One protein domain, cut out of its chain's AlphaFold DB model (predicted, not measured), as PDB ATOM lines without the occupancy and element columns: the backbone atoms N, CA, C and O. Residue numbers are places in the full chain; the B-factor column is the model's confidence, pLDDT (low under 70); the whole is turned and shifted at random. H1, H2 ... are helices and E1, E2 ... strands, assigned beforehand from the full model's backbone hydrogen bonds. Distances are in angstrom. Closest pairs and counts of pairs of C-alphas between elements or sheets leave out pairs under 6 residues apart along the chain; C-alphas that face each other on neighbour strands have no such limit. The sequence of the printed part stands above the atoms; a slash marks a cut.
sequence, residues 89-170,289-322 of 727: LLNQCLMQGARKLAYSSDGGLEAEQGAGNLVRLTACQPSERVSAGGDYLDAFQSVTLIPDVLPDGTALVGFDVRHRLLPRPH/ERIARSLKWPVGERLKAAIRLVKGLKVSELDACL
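Overview. This is residues 89 to 170 and 289 to 322 of the 727 residues of the protein "Piwi domain-containing protein" of Aromatoleum aromaticum (strain EbN1) (UniProt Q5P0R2). A strongly twisted sheet of four strands is covered on one face by two helices, H1 running along the strands near E1 and E2 and H3 crossing E3 and E4. The long hairpin of E3 and E4 makes the longest axis, and the small helix H2 sits off the sheet. The printed part has 116 residues, with three named helices and four named strands in the order H1 E1 E2 E3 E4 H2 H3; the sheet order is E1 E2 E3 E4, antiparallel throughout, and the class is mixed, helices and strands. It is compact, with a radius of gyration of the C-alphas of 15.1 A, yet elongated in outline, spanning 49 by 29 by 23 A.

Arrangement. H1, residues 89 to 104, is on the sheet formed by E1, residues 109 to 113, E2, residues 119 to 126, E3, residues 137 to 149, and E4, residues 155 to 167. The height of H1 over the sheet is 7.7 A, and it runs along the strands, at 1 degrees to E2 on the local plane. H1 lies over E2, but only just over it alone: 8 of its C-alphas fall on E2 and 2 each on E1 and E3. H1 touches E1, the closest C-alphas being those of Ala 102 and Leu 109, 4.8 A apart. The strands form a meander, each the antiparallel neighbour of the one before. Within hydrogen-bond range are N 110 and O 122, 2.9 A, in the hairpin E1 and E2; N 121 and O 143, 2.9 A, in the hairpin E2 and E3; and N 140 and O 164, 2.8 A, in the hairpin E3 and E4. H2, residues 289 to 292, is not on the sheet. H3, residues 299 to 310, is on the sheet at a height of 8.2 A, across the strands at 82 degrees to E4 on the local plane. H3 touches E3, the closest C-alphas being those of Val 143 and Ala 306, 6.1 A apart. The two helices H1 and H3 make two layers with the sheet, on one face of it, and are near each other, with 7 pairs of C-alphas within 10 A. In H1 and H3 every O i to N i+4 pair is within hydrogen-bond range; H2 is too short for such a pair.

Along the chain. H1 begins at C-alpha 89, (45.405, 105.277, 68.640), and is 22.8 A long. E1 is 13.6 A long, E2 20.2 A, E3 38.0 A and E4 36.2 A; C-alpha 137, where E3 begins, is at (73.871, 84.133, 73.742). H2 is 5.4 A long, and H3, 17.0 A, ends at C-alpha 310, (52.725, 89.331, 61.315).

Size, cuts and confidence. The two farthest C-alphas, those of Asp 135 and Asp 152, are 51.8 A apart. Residues 171 to 288 are not printed, and C-alphas 170 and 289 are 24.1 A apart across this cut. Of the links that are printed whole, none is long. Residues 311 to 322 hold no named element, but 314 to 315 pair antiparallel with 320 to 321. The mean pLDDT of the printed part is 91.2, and residue 134 is under 70.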
ATOM      1  N   LEU A  89      46.479 106.250  68.408       94.62
ATOM      2  CA  LEU A  89      45.405 105.277  68.640       94.62
ATOM      3  C   LEU A  89      45.604 104.005  67.808       94.62
ATOM      4  O   LEU A  89      45.551 102.905  68.358       94.62
ATOM      5  N   LEU A  90      45.930 104.138  66.520       95.31
ATOM      6  CA  LEU A  90      46.238 103.008  65.641       95.31
ATOM      7  C   LEU A  90      47.393 102.159  66.194       95.31
ATOM      8  O   LEU A  90      47.293 100.934  66.233       95.31
ATOM      9  N   ASN A  91      48.470 102.785  66.676       95.12
ATOM     10  CA  ASN A  91      49.595 102.066  67.279       95.12
ATOM     11  C   ASN A  91      49.186 101.287  68.548       95.12
ATOM     12  O   ASN A  91      49.670 100.177  68.772       95.12
ATOM     13  N   GLN A  92      48.270 101.821  69.361       93.56
ATOM     14  CA  GLN A  92      47.719 101.098  70.513       93.56
ATOM     15  C   GLN A  92      46.832  99.923  70.083       93.56
ATOM     16  O   GLN A  92      46.973  98.824  70.621       93.56
ATOM     17  N   CYS A  93      46.001 100.105  69.057       94.62
ATOM     18  CA  CYS A  93      45.186  99.030  68.488       94.62
ATOM     19  C   CYS A  93      46.061  97.906  67.905       94.62
ATOM     20  O   CYS A  93      45.807  96.722  68.136       94.62
ATOM     21  N   LEU A  94      47.142  98.263  67.200       95.75
ATOM     22  CA  LEU A  94      48.147  97.310  66.718       95.75
ATOM     23  C   LEU A  94      48.797  96.549  67.878       95.75
ATOM     24  O   LEU A  94      49.032  95.350  67.753       95.75
ATOM     25  N   MET A  95      49.059  97.208  69.012       94.31
ATOM     26  CA  MET A  95      49.640  96.561  70.189       94.31
ATOM     27  C   MET A  95      48.695  95.519  70.788       94.31
ATOM     28  O   MET A  95      49.116  94.413  71.123       94.31
ATOM     29  N   GLN A  96      47.407  95.840  70.893       92.50
ATOM     30  CA  GLN A  96      46.400  94.877  71.336       92.50
ATOM     31  C   GLN A  96      46.313  93.683  70.379       92.50
ATOM     32  O   GLN A  96      46.326  92.536  70.826       92.50
ATOM     33  N   GLY A  97      46.275  93.944  69.068       94.50
ATOM     34  CA  GLY A  97      46.284  92.904  68.042       94.50
ATOM     35  C   GLY A  97      47.521  92.010  68.132       94.50
ATOM     36  O   GLY A  97      47.408  90.786  68.104       94.50
ATOM     37  N   ALA A  98      48.696  92.609  68.323       95.31
ATOM     38  CA  ALA A  98      49.961  91.899  68.468       95.31
ATOM     39  C   ALA A  98      49.990  91.032  69.733       95.31
ATOM     40  O   ALA A  98      50.446  89.894  69.675       95.31
ATOM     41  N   ARG A  99      49.455  91.521  70.859       93.44
ATOM     42  CA  ARG A  99      49.311  90.734  72.096       93.44
ATOM     43  C   ARG A  99      48.369  89.548  71.920       93.44
ATOM     44  O   ARG A  99      48.691  88.460  72.382       93.44
ATOM     45  N   LYS A 100      47.239  89.732  71.227       93.62
ATOM     46  CA  LYS A 100      46.322  88.627  70.897       93.62
ATOM     47  C   LYS A 100      46.991  87.595  69.993       93.62
ATOM     48  O   LYS A 100      46.863  86.404  70.251       93.62
ATOM     49  N   LEU A 101      47.733  88.045  68.978       95.12
ATOM     50  CA  LEU A 101      48.498  87.163  68.097       95.12
ATOM     51  C   LEU A 101      49.552  86.369  68.884       95.12
ATOM     52  O   LEU A 101      49.617  85.151  68.746       95.12
ATOM     53  N   ALA A 102      50.318  87.041  69.747       94.31
ATOM     54  CA  ALA A 102      51.297  86.410  70.628       94.31
ATOM     55  C   ALA A 102      50.650  85.361  71.545       94.31
ATOM     56  O   ALA A 102      51.103  84.221  71.583       94.31
ATOM     57  N   TYR A 103      49.531  85.697  72.189       92.75
ATOM     58  CA  TYR A 103      48.772  84.754  73.011       92.75
ATOM     59  C   TYR A 103      48.297  83.532  72.208       92.75
ATOM     60  O   TYR A 103      48.487  82.400  72.635       92.75
ATOM     61  N   SER A 104      47.757  83.740  71.002       93.25
ATOM     62  CA  SER A 104      47.310  82.645  70.127       93.25
ATOM     63  C   SER A 104      48.441  81.800  69.531       93.25
ATOM     64  O   SER A 104      48.175  80.753  68.951       93.25
ATOM     65  N   SER A 105      49.691  82.262  69.633       90.88
ATOM     66  CA  SER A 105      50.859  81.555  69.097       90.88
ATOM     67  C   SER A 105      51.422  80.489  70.038       90.88
ATOM     68  O   SER A 105      52.424  79.874  69.686       90.88
ATOM     69  N   ASP A 106      50.817  80.310  71.219       88.81
ATOM     70  CA  ASP A 106      51.207  79.321  72.232       88.81
ATOM     71  C   ASP A 106      52.713  79.347  72.555       88.81
ATOM     72  O   ASP A 106      53.448  78.374  72.415       88.81
ATOM     73  N   GLY A 107      53.209  80.542  72.892       87.62
ATOM     74  CA  GLY A 107      54.626  80.761  73.199       87.62
ATOM     75  C   GLY A 107      55.547  80.851  71.977       87.62
ATOM     76  O   GLY A 107      56.763  80.893  72.142       87.62
ATOM     77  N   GLY A 108      55.016  80.909  70.751       92.94
ATOM     78  CA  GLY A 108      55.813  81.124  69.536       92.94
ATOM     79  C   GLY A 108      56.274  82.575  69.326       92.94
ATOM     80  O   GLY A 108      57.303  82.819  68.682       92.94
ATOM     81  N   LEU A 109      55.524  83.545  69.855       95.50
ATOM     82  CA  LEU A 109      55.756  84.982  69.706       95.50
ATOM     83  C   LEU A 109      55.550  85.739  71.022       95.50
ATOM     84  O   LEU A 109      54.639  85.456  71.793       95.50
ATOM     85  N   GLU A 110      56.317  86.811  71.184       94.19
ATOM     86  CA  GLU A 110      56.151  87.826  72.223       94.19
ATOM     87  C   GLU A 110      55.850  89.194  71.603       94.19
ATOM     88  O   GLU A 110      56.465  89.589  70.608       94.19
ATOM     89  N   ALA A 111      54.938  89.947  72.225       93.56
ATOM     90  CA  ALA A 111      54.593  91.312  71.835       93.56
ATOM     91  C   ALA A 111      55.037  92.325  72.903       93.56
ATOM     92  O   ALA A 111      54.609  92.261  74.055       93.56
ATOM     93  N   GLU A 112      55.846  93.310  72.513       90.75
ATOM     94  CA  GLU A 112      56.361  94.355  73.407       90.75
ATOM     95  C   GLU A 112      56.312  95.749  72.755       90.75
ATOM     96  O   GLU A 112      56.180  95.891  71.536       90.75
ATOM     97  N   GLN A 113      56.432  96.802  73.573       86.19
ATOM     98  CA  GLN A 113      56.687  98.150  73.061       86.19
ATOM     99  C   GLN A 113      58.187  98.305  72.809       86.19
ATOM    100  O   GLN A 113      59.009  98.189  73.717       86.19
ATOM    101  N   GLY A 114      58.539  98.559  71.555       80.62
ATOM    102  CA  GLY A 114      59.891  98.849  71.118       80.62
ATOM    103  C   GLY A 114      60.293 100.313  71.309       80.62
ATOM    104  O   GLY A 114      59.659 101.098  72.012       80.62
ATOM    105  N   ALA A 115      61.387 100.693  70.644       74.94
ATOM    106  CA  ALA A 115      61.852 102.078  70.630       74.94
ATOM    107  C   ALA A 115      60.789 102.998  70.004       74.94
ATOM    108  O   ALA A 115      60.171 102.636  69.004       74.94
ATOM    109  N   GLY A 116      60.583 104.178  70.596       75.56
ATOM    110  CA  GLY A 116      59.550 105.117  70.149       75.56
ATOM    111  C   GLY A 116      58.116 104.645  70.415       75.56
ATOM    112  O   GLY A 116      57.201 105.131  69.760       75.56
ATOM    113  N   ASN A 117      57.917 103.695  71.340       83.94
ATOM    114  CA  ASN A 117      56.626 103.071  71.666       83.94
ATOM    115  C   ASN A 117      55.962 102.327  70.493       83.94
ATOM    116  O   ASN A 117      54.770 102.028  70.550       83.94
ATOM    117  N   LEU A 118      56.726 102.003  69.447       91.75
ATOM    118  CA  LEU A 118      56.246 101.215  68.316       91.75
ATOM    119  C   LEU A 118      56.041  99.754  68.711       91.75
ATOM    120  O   LEU A 118      56.807  99.200  69.500       91.75
ATOM    121  N   VAL A 119      55.031  99.116  68.131       94.75
ATOM    122  CA  VAL A 119      54.736  97.700  68.380       94.75
ATOM    123  C   VAL A 119      55.847  96.821  67.823       94.75
ATOM    124  O   VAL A 119      56.266  96.988  66.675       94.75
ATOM    125  N   ARG A 120      56.311  95.855  68.617       95.62
ATOM    126  CA  ARG A 120      57.287  94.856  68.187       95.62
ATOM    127  C   ARG A 120      56.806  93.451  68.510       95.62
ATOM    128  O   ARG A 120      56.432  93.175  69.645       95.62
ATOM    129  N   LEU A 121      56.913  92.570  67.522       96.25
ATOM    130  CA  LEU A 121      56.763  91.127  67.677       96.25
ATOM    131  C   LEU A 121      58.144  90.469  67.616       96.25
ATOM    132  O   LEU A 121      58.936  90.784  66.725       96.25
ATOM    133  N   THR A 122      58.445  89.581  68.558       95.56
ATOM    134  CA  THR A 122      59.705  88.824  68.627       95.56
ATOM    135  C   THR A 122      59.388  87.334  68.629       95.56
ATOM    136  O   THR A 122      58.506  86.906  69.361       95.56
ATOM    137  N   ALA A 123      60.082  86.547  67.809       95.69
ATOM    138  CA  ALA A 123      60.012  85.092  67.881       95.69
ATOM    139  C   ALA A 123      60.645  84.596  69.182       95.69
ATOM    140  O   ALA A 123      61.724  85.060  69.543       95.69
ATOM    141  N   CYS A 124      60.003  83.636  69.843       92.81
ATOM    142  CA  CYS A 124      60.514  83.036  71.078       92.81
ATOM    143  C   CYS A 124      61.511  81.901  70.816       92.81
ATOM    144  O   CYS A 124      62.234  81.487  71.718       92.81
ATOM    145  N   GLN A 125      61.589  81.413  69.576       91.88
ATOM    146  CA  GLN A 125      62.602  80.446  69.160       91.88
ATOM    147  C   GLN A 125      63.848  81.153  68.606       91.88
ATOM    148  O   GLN A 125      63.715  82.134  67.856       91.88
ATOM    149  N   PRO A 126      65.061  80.662  68.930       91.75
ATOM    150  CA  PRO A 126      66.289  81.157  68.329       91.75
ATOM    151  C   PRO A 126      66.243  81.107  66.799       91.75
ATOM    152  O   PRO A 126      65.715  80.189  66.176       91.75
ATOM    153  N   SER A 127      66.823  82.122  66.177       92.25
ATOM    154  CA  SER A 127      66.885  82.287  64.733       92.25
ATOM    155  C   SER A 127      67.750  81.201  64.102       92.25
ATOM    156  O   SER A 127      68.972  81.266  64.199       92.25
ATOM    157  N   GLU A 128      67.157  80.335  63.283       89.62
ATOM    158  CA  GLU A 128      67.891  79.360  62.454       89.62
ATOM    159  C   GLU A 128      68.962  80.022  61.566       89.62
ATOM    160  O   GLU A 128      70.029  79.467  61.320       89.62
ATOM    161  N   ARG A 129      68.718  81.266  61.130       89.31
ATOM    162  CA  ARG A 129      69.672  82.054  60.332       89.31
ATOM    163  C   ARG A 129      70.955  82.419  61.089       89.31
ATOM    164  O   ARG A 129      72.003  82.594  60.471       89.31
ATOM    165  N   VAL A 130      70.871  82.630  62.399       89.44
ATOM    166  CA  VAL A 130      71.971  83.172  63.203       89.44
ATOM    167  C   VAL A 130      72.232  82.206  64.341       89.44
ATOM    168  O   VAL A 130      71.731  82.377  65.448       89.44
ATOM    169  N   SER A 131      73.056  81.202  64.057       84.31
ATOM    170  CA  SER A 131      73.577  80.331  65.101       84.31
ATOM    171  C   SER A 131      74.686  81.062  65.851       84.31
ATOM    172  O   SER A 131      75.806  81.222  65.356       84.31
ATOM    173  N   ALA A 132      74.351  81.551  67.044       79.56
ATOM    174  CA  ALA A 132      75.343  82.091  67.955       79.56
ATOM    175  C   ALA A 132      76.289  80.984  68.434       79.56
ATOM    176  O   ALA A 132      77.471  81.259  68.582       79.56
ATOM    177  N   GLY A 133      75.824  79.738  68.590       70.88
ATOM    178  CA  GLY A 133      76.667  78.569  68.886       70.88
ATOM    179  C   GLY A 133      77.545  78.707  70.137       70.88
ATOM    180  O   GLY A 133      78.540  78.001  70.251       70.88
ATOM    181  N   GLY A 134      77.241  79.665  71.011       67.62
ATOM    182  CA  GLY A 134      77.903  79.877  72.290       67.62
ATOM    183  C   GLY A 134      76.922  79.609  73.422       67.62
ATOM    184  O   GLY A 134      75.712  79.753  73.248       67.62
ATOM    185  N   ASP A 135      77.441  79.256  74.592       78.88
ATOM    186  CA  ASP A 135      76.606  78.826  75.720       78.88
ATOM    187  C   ASP A 135      75.859  79.974  76.411       78.88
ATOM    188  O   ASP A 135      75.092  79.733  77.333       78.88
ATOM    189  N   TYR A 136      76.059  81.223  75.980       88.94
ATOM    190  CA  TYR A 136      75.624  82.414  76.714       88.94
ATOM    191  C   TYR A 136      74.709  83.361  75.927       88.94
ATOM    192  O   TYR A 136      74.117  84.263  76.520       88.94
ATOM    193  N   LEU A 137      74.571  83.186  74.610       91.75
ATOM    194  CA  LEU A 137      73.871  84.133  73.742       91.75
ATOM    195  C   LEU A 137      73.062  83.409  72.673       91.75
ATOM    196  O   LEU A 137      73.590  82.523  72.010       91.75
ATOM    197  N   ASP A 138      71.841  83.879  72.430       92.00
ATOM    198  CA  ASP A 138      71.035  83.491  71.276       92.00
ATOM    199  C   ASP A 138      70.547  84.733  70.507       92.00
ATOM    200  O   ASP A 138      70.489  85.856  71.024       92.00
ATOM    201  N   ALA A 139      70.223  84.540  69.229       93.44
ATOM    202  CA  ALA A 139      69.720  85.588  68.350       93.44
ATOM    203  C   ALA A 139      68.260  85.315  67.985       93.44
ATOM    204  O   ALA A 139      67.955  84.257  67.457       93.44
ATOM    205  N   PHE A 140      67.368  86.282  68.181       93.81
ATOM    206  CA  PHE A 140      65.929  86.136  67.937       93.81
ATOM    207  C   PHE A 140      65.466  87.080  66.834       93.81
ATOM    208  O   PHE A 140      65.896  88.236  66.773       93.81
ATOM    209  N   GLN A 141      64.596  86.606  65.946       95.81
ATOM    210  CA  GLN A 141      64.017  87.438  64.889       95.81
ATOM    211  C   GLN A 141      62.910  88.317  65.472       95.81
ATOM    212  O   GLN A 141      62.075  87.844  66.237       95.81
ATOM    213  N   SER A 142      62.881  89.591  65.096       95.62
ATOM    214  CA  SER A 142      61.806  90.504  65.475       95.62
ATOM    215  C   SER A 142      61.377  91.381  64.310       95.62
ATOM    216  O   SER A 142      62.166  91.658  63.406       95.62
ATOM    217  N   VAL A 143      60.125  91.830  64.346       96.19
ATOM    218  CA  VAL A 143      59.558  92.814  63.422       96.19
ATOM    219  C   VAL A 143      58.967  93.964  64.225       96.19
ATOM    220  O   VAL A 143      58.224  93.754  65.181       96.19
ATOM    221  N   THR A 144      59.333  95.190  63.863       96.06
ATOM    222  CA  THR A 144      58.710  96.411  64.388       96.06
ATOM    223  C   THR A 144      57.691  96.920  63.375       96.06
ATOM    224  O   THR A 144      58.011  97.004  62.187       96.06
ATOM    225  N   LEU A 145      56.485  97.241  63.843       95.81
ATOM    226  CA  LEU A 145      55.407  97.814  63.039       95.81
ATOM    227  C   LEU A 145      55.517  99.340  63.068       95.81
ATOM    228  O   LEU A 145      55.648  99.932  64.140       95.81
ATOM    229  N   ILE A 146      55.476  99.969  61.897       94.19
ATOM    230  CA  ILE A 146      55.650 101.415  61.724       94.19
ATOM    231  C   ILE A 146      54.359 101.963  61.102       94.19
ATOM    232  O   ILE A 146      54.230 101.924  59.878       94.19
ATOM    233  N   PRO A 147      53.377 102.397  61.912       94.19
ATOM    234  CA  PRO A 147      52.134 102.945  61.394       94.19
ATOM    235  C   PRO A 147      52.320 104.392  60.931       94.19
ATOM    236  O   PRO A 147      52.891 105.206  61.659       94.19
ATOM    237  N   ASP A 148      51.764 104.713  59.768       93.00
ATOM    238  CA  ASP A 148      51.586 106.058  59.227       93.00
ATOM    239  C   ASP A 148      50.109 106.236  58.840       93.00
ATOM    240  O   ASP A 148      49.480 105.315  58.320       93.00
ATOM    241  N   VAL A 149      49.547 107.415  59.098       94.88
ATOM    242  CA  VAL A 149      48.192 107.782  58.661       94.88
ATOM    243  C   VAL A 149      48.328 108.891  57.626       94.88
ATOM    244  O   VAL A 149      49.062 109.851  57.858       94.88
ATOM    245  N   LEU A 150      47.656 108.751  56.488       95.00
ATOM    246  CA  LEU A 150      47.629 109.735  55.408       95.00
ATOM    247  C   LEU A 150      46.465 110.728  55.594       95.00
ATOM    248  O   LEU A 150      45.525 110.444  56.341       95.00
ATOM    249  N   PRO A 151      46.487 111.907  54.940       95.81
ATOM    250  CA  PRO A 151      45.423 112.905  55.069       95.81
ATOM    251  C   PRO A 151      44.041 112.415  54.632       95.81
ATOM    252  O   PRO A 151      43.038 112.844  55.202       95.81
ATOM    253  N   ASP A 152      43.983 111.486  53.680       93.81
ATOM    254  CA  ASP A 152      42.748 110.846  53.205       93.81
ATOM    255  C   ASP A 152      42.170 109.811  54.196       93.81
ATOM    256  O   ASP A 152      41.071 109.306  53.990       93.81
ATOM    257  N   GLY A 153      42.888 109.517  55.287       92.62
ATOM    258  CA  GLY A 153      42.496 108.538  56.300       92.62
ATOM    259  C   GLY A 153      43.067 107.138  56.071       92.62
ATOM    260  O   GLY A 153      42.893 106.274  56.932       92.62
ATOM    261  N   THR A 154      43.791 106.909  54.974       92.25
ATOM    262  CA  THR A 154      44.481 105.643  54.709       92.25
ATOM    263  C   THR A 154      45.553 105.391  55.772       92.25
ATOM    264  O   THR A 154      46.388 106.252  56.052       92.25
ATOM    265  N   ALA A 155      45.565 104.186  56.345       93.06
ATOM    266  CA  ALA A 155      46.588 103.742  57.286       93.06
ATOM    267  C   ALA A 155      47.587 102.804  56.594       93.06
ATOM    268  O   ALA A 155      47.217 101.749  56.081       93.06
ATOM    269  N   LEU A 156      48.867 103.167  56.616       93.19
ATOM    270  CA  LEU A 156      49.967 102.348  56.120       93.19
ATOM    271  C   LEU A 156      50.727 101.745  57.303       93.19
ATOM    272  O   LEU A 156      50.994 102.430  58.287       93.19
ATOM    273  N   VAL A 157      51.112 100.472  57.208       93.81
ATOM    274  CA  VAL A 157      51.950  99.813  58.223       93.81
ATOM    275  C   VAL A 157      53.223  99.299  57.564       93.81
ATOM    276  O   VAL A 157      53.213  98.303  56.845       93.81
ATOM    277  N   GLY A 158      54.332  99.990  57.814       93.06
ATOM    278  CA  GLY A 158      55.669  99.547  57.432       93.06
ATOM    279  C   GLY A 158      56.225  98.493  58.392       93.06
ATOM    280  O   GLY A 158      55.827  98.414  59.556       93.06
ATOM    281  N   PHE A 159      57.196  97.707  57.924       93.56
ATOM    282  CA  PHE A 159      57.834  96.647  58.712       93.56
ATOM    283  C   PHE A 159      59.352  96.828  58.762       93.56
ATOM    284  O   PHE A 159      59.997  96.935  57.721       93.56
ATOM    285  N   ASP A 160      59.946  96.785  59.956       93.31
ATOM    286  CA  ASP A 160      61.404  96.725  60.129       93.31
ATOM    287  C   ASP A 160      61.808  95.447  60.867       93.31
ATOM    288  O   ASP A 160      61.580  95.300  62.071       93.31
ATOM    289  N   VAL A 161      62.403  94.513  60.122       94.25
ATOM    290  CA  VAL A 161      62.872  93.225  60.643       94.25
ATOM    291  C   VAL A 161      64.320  93.329  61.108       94.25
ATOM    292  O   VAL A 161      65.201  93.793  60.373       94.25
ATOM    293  N   ARG A 162      64.579  92.837  62.321       92.81
ATOM    294  CA  ARG A 162      65.903  92.817  62.950       92.81
ATOM    295  C   ARG A 162      66.155  91.501  63.676       92.81
ATOM    296  O   ARG A 162      65.249  90.707  63.907       92.81
ATOM    297  N   HIS A 163      67.406  91.309  64.076       93.56
ATOM    298  CA  HIS A 163      67.771  90.331  65.095       93.56
ATOM    299  C   HIS A 163      67.983  91.027  66.436       93.56
ATOM    300  O   HIS A 163      68.539  92.127  66.491       93.56
ATOM    301  N   ARG A 164      67.565  90.373  67.518       90.50
ATOM    302  CA  ARG A 164      67.895  90.740  68.897       90.50
ATOM    303  C   ARG A 164      68.863  89.714  69.456       90.50
ATOM    304  O   ARG A 164      68.574  88.527  69.407       90.50
ATOM    305  N   LEU A 165      69.983  90.183  69.986       91.75
ATOM    306  CA  LEU A 165      70.926  89.353  70.725       91.75
ATOM    307  C   LEU A 165      70.484  89.359  72.188       91.75
ATOM    308  O   LEU A 165      70.483  90.422  72.814       91.75
ATOM    309  N   LEU A 166      70.044  88.211  72.695       89.38
ATOM    310  CA  LEU A 166      69.586  88.063  74.074       89.38
ATOM    311  C   LEU A 166      70.463  87.039  74.809       89.38
ATOM    312  O   LEU A 166      70.792  86.002  74.228       89.38
ATOM    313  N   PRO A 167      70.849  87.317  76.068       91.19
ATOM    314  CA  PRO A 167      71.493  86.327  76.920       91.19
ATOM    315  C   PRO A 167      70.624  85.082  77.085       91.19
ATOM    316  O   PRO A 167      69.394  85.184  77.101       91.19
ATOM    317  N   ARG A 168      71.255  83.922  77.276       90.06
ATOM    318  CA  ARG A 168      70.526  82.714  77.682       90.06
ATOM    319  C   ARG A 168      69.902  82.882  79.071       90.06
ATOM    320  O   ARG A 168      70.477  83.596  79.891       90.06
ATOM    321  N   PRO A 169      68.783  82.196  79.380       85.44
ATOM    322  CA  PRO A 169      68.045  82.401  80.632       85.44
ATOM    323  C   PRO A 169      68.882  82.275  81.916       85.44
ATOM    324  O   PRO A 169      68.645  83.009  82.873       85.44
ATOM    325  N   HIS A 170      69.885  81.390  81.923       87.56
ATOM    326  CA  HIS A 170      70.774  81.167  83.067       87.56
ATOM    327  C   HIS A 170      71.856  82.252  83.244       87.56
ATOM    328  O   HIS A 170      72.541  82.278  84.267       87.56
ATOM    329  N   GLU A 289      82.510  88.123  64.719       87.94
ATOM    330  CA  GLU A 289      82.907  87.891  63.325       87.94
ATOM    331  C   GLU A 289      82.091  86.774  62.661       87.94
ATOM    332  O   GLU A 289      81.671  86.921  61.505       87.94
ATOM    333  N   ARG A 290      81.810  85.691  63.401       88.62
ATOM    334  CA  ARG A 290      80.987  84.567  62.937       88.62
ATOM    335  C   ARG A 290      79.544  84.991  62.664       88.62
ATOM    336  O   ARG A 290      79.022  84.707  61.586       88.62
ATOM    337  N   ILE A 291      78.897  85.691  63.601       91.19
ATOM    338  CA  ILE A 291      77.464  86.022  63.493       91.19
ATOM    339  C   ILE A 291      77.184  87.280  62.657       91.19
ATOM    340  O   ILE A 291      76.109  87.397  62.068       91.19
ATOM    341  N   ALA A 292      78.131  88.222  62.551       89.19
ATOM    342  CA  ALA A 292      77.919  89.530  61.918       89.19
ATOM    343  C   ALA A 292      77.474  89.449  60.451       89.19
ATOM    344  O   ALA A 292      76.748  90.327  59.971       89.19
ATOM    345  N   ARG A 293      77.894  88.406  59.724       85.12
ATOM    346  CA  ARG A 293      77.452  88.166  58.343       85.12
ATOM    347  C   ARG A 293      75.980  87.756  58.293       85.12
ATOM    348  O   ARG A 293      75.235  88.311  57.490       85.12
ATOM    349  N   SER A 294      75.558  86.855  59.175       88.69
ATOM    350  CA  SER A 294      74.194  86.314  59.211       88.69
ATOM    351  C   SER A 294      73.167  87.270  59.826       88.69
ATOM    352  O   SER A 294      71.986  87.199  59.490       88.69
ATOM    353  N   LEU A 295      73.605  88.214  60.668       91.50
ATOM    354  CA  LEU A 295      72.760  89.296  61.202       91.50
ATOM    355  C   LEU A 295      72.257  90.268  60.122       91.50
ATOM    356  O   LEU A 295      71.307  91.024  60.334       91.50
ATOM    357  N   LYS A 296      72.904  90.281  58.955       90.50
ATOM    358  CA  LYS A 296      72.475  91.074  57.803       90.50
ATOM    359  C   LYS A 296      71.435  90.306  57.000       90.50
ATOM    360  O   LYS A 296      71.457  89.081  56.953       90.50
ATOM    361  N   TRP A 297      70.527  91.036  56.364       92.06
ATOM    362  CA  TRP A 297      69.346  90.466  55.724       92.06
ATOM    363  C   TRP A 297      69.321  90.737  54.219       92.06
ATOM    364  O   TRP A 297      69.210  91.907  53.839       92.06
ATOM    365  N   PRO A 298      69.334  89.689  53.378       92.00
ATOM    366  CA  PRO A 298      68.901  89.773  51.991       92.00
ATOM    367  C   PRO A 298      67.437  90.212  51.901       92.00
ATOM    368  O   PRO A 298      66.630  89.895  52.780       92.00
ATOM    369  N   VAL A 299      67.080  90.901  50.816       92.06
ATOM    370  CA  VAL A 299      65.733  91.461  50.602       92.06
ATOM    371  C   VAL A 299      64.636  90.397  50.711       92.06
ATOM    372  O   VAL A 299      63.707  90.546  51.507       92.06
ATOM    373  N   GLY A 300      64.760  89.298  49.960       89.69
ATOM    374  CA  GLY A 300      63.740  88.245  49.932       89.69
ATOM    375  C   GLY A 300      63.536  87.568  51.290       89.69
ATOM    376  O   GLY A 300      62.403  87.346  51.709       89.69
ATOM    377  N   GLU A 301      64.619  87.288  52.014       92.12
ATOM    378  CA  GLU A 301      64.538  86.710  53.358       92.12
ATOM    379  C   GLU A 301      63.903  87.670  54.366       92.12
ATOM    380  O   GLU A 301      63.098  87.247  55.197       92.12
ATOM    381  N   ARG A 302      64.223  88.967  54.271       93.69
ATOM    382  CA  ARG A 302      63.652  89.998  55.142       93.69
ATOM    383  C   ARG A 302      62.137  90.082  54.986       93.69
ATOM    384  O   ARG A 302      61.424  90.106  55.986       93.69
ATOM    385  N   LEU A 303      61.654  90.078  53.743       91.50
ATOM    386  CA  LEU A 303      60.224  90.096  53.430       91.50
ATOM    387  C   LEU A 303      59.515  88.839  53.944       91.50
ATOM    388  O   LEU A 303      58.479  88.947  54.600       91.50
ATOM    389  N   LYS A 304      60.095  87.652  53.721       92.25
ATOM    390  CA  LYS A 304      59.549  86.387  54.246       92.25
ATOM    391  C   LYS A 304      59.434  86.410  55.771       92.25
ATOM    392  O   LYS A 304      58.401  86.017  56.310       92.25
ATOM    393  N   ALA A 305      60.464  86.896  56.463       94.31
ATOM    394  CA  ALA A 305      60.451  87.005  57.917       94.31
ATOM    395  C   ALA A 305      59.392  87.996  58.418       94.31
ATOM    396  O   ALA A 305      58.681  87.669  59.367       94.31
ATOM    397  N   ALA A 306      59.244  89.157  57.766       93.88
ATOM    398  CA  ALA A 306      58.202  90.129  58.100       93.88
ATOM    399  C   ALA A 306      56.808  89.498  57.993       93.88
ATOM    400  O   ALA A 306      56.074  89.479  58.978       93.88
ATOM    401  N   ILE A 307      56.487  88.908  56.833       92.50
ATOM    402  CA  ILE A 307      55.187  88.275  56.560       92.50
ATOM    403  C   ILE A 307      54.891  87.177  57.580       92.50
ATOM    404  O   ILE A 307      53.791  87.124  58.122       92.50
ATOM    405  N   ARG A 308      55.870  86.312  57.870       93.94
ATOM    406  CA  ARG A 308      55.694  85.212  58.822       93.94
ATOM    407  C   ARG A 308      55.370  85.718  60.228       93.94
ATOM    408  O   ARG A 308      54.480  85.169  60.861       93.94
ATOM    409  N   LEU A 309      56.078  86.744  60.709       95.31
ATOM    410  CA  LEU A 309      55.912  87.257  62.075       95.31
ATOM    411  C   LEU A 309      54.593  88.017  62.285       95.31
ATOM    412  O   LEU A 309      54.128  88.092  63.416       95.31
ATOM    413  N   VAL A 310      53.993  88.573  61.228       94.75
ATOM    414  CA  VAL A 310      52.725  89.331  61.315       94.75
ATOM    415  C   VAL A 310      51.517  88.560  60.779       94.75
ATOM    416  O   VAL A 310      50.408  89.096  60.739       94.75
ATOM    417  N   LYS A 311      51.707  87.312  60.334       93.25
ATOM    418  CA  LYS A 311      50.643  86.497  59.743       93.25
ATOM    419  C   LYS A 311      49.507  86.309  60.750       93.25
ATOM    420  O   LYS A 311      49.724  85.801  61.841       93.25
ATOM    421  N   GLY A 312      48.290  86.685  60.357       91.38
ATOM    422  CA  GLY A 312      47.106  86.574  61.214       91.38
ATOM    423  C   GLY A 312      46.902  87.743  62.181       91.38
ATOM    424  O   GLY A 312      45.983  87.684  62.994       91.38
ATOM    425  N   LEU A 313      47.701  88.816  62.092       95.12
ATOM    426  CA  LEU A 313      47.485  90.021  62.891       95.12
ATOM    427  C   LEU A 313      46.121  90.655  62.567       95.12
ATOM    428  O   LEU A 313      45.884  91.119  61.449       95.12
ATOM    429  N   LYS A 314      45.246  90.710  63.577       94.00
ATOM    430  CA  LYS A 314      43.942  91.385  63.532       94.00
ATOM    431  C   LYS A 314      43.923  92.567  64.495       94.00
ATOM    432  O   LYS A 314      44.385  92.454  65.629       94.00
ATOM    433  N   VAL A 315      43.338  93.675  64.063       91.31
ATOM    434  CA  VAL A 315      43.195  94.918  64.826       91.31
ATOM    435  C   VAL A 315      41.733  95.049  65.250       91.31
ATOM    436  O   VAL A 315      40.946  95.741  64.614       91.31
ATOM    437  N   SER A 316      41.353  94.315  66.302       85.31
ATOM    438  CA  SER A 316      39.940  94.106  66.665       85.31
ATOM    439  C   SER A 316      39.162  95.389  66.972       85.31
ATOM    440  O   SER A 316      37.986  95.446  66.652       85.31
ATOM    441  N   GLU A 317      39.782  96.399  67.595       85.19
ATOM    442  CA  GLU A 317      39.091  97.666  67.909       85.19
ATOM    443  C   GLU A 317      38.679  98.457  66.661       85.19
ATOM    444  O   GLU A 317      37.767  99.273  66.739       85.19
ATOM    445  N   LEU A 318      39.320  98.200  65.520       88.19
ATOM    446  CA  LEU A 318      39.001  98.825  64.235       88.19
ATOM    447  C   LEU A 318      38.311  97.854  63.266       88.19
ATOM    448  O   LEU A 318      38.138  98.201  62.104       88.19
ATOM    449  N   ASP A 319      38.001  96.633  63.719       88.56
ATOM    450  CA  ASP A 319      37.543  95.517  62.880       88.56
ATOM    451  C   ASP A 319      38.364  95.352  61.584       88.56
ATOM    452  O   ASP A 319      37.851  95.147  60.486       88.56
ATOM    453  N   ALA A 320      39.688  95.496  61.707       90.44
ATOM    454  CA  ALA A 320      40.596  95.570  60.568       90.44
ATOM    455  C   ALA A 320      41.648  94.454  60.580       90.44
ATOM    456  O   ALA A 320      42.002  93.882  61.618       90.44
ATOM    457  N   CYS A 321      42.210  94.168  59.407       90.50
ATOM    458  CA  CYS A 321      43.360  93.286  59.234       90.50
ATOM    459  C   CYS A 321      44.397  93.934  58.313       90.50
ATOM    460  O   CYS A 321      44.094  94.877  57.583       90.50
ATOM    461  N   LEU A 322      45.636  93.441  58.359       90.75
ATOM    462  CA  LEU A 322      46.662  93.895  57.427       90.75
ATOM    463  C   LEU A 322      46.337  93.393  56.018       90.75
ATOM    464  O   LEU A 322      46.212  92.189  55.798       90.75
TER     465      LEU A 322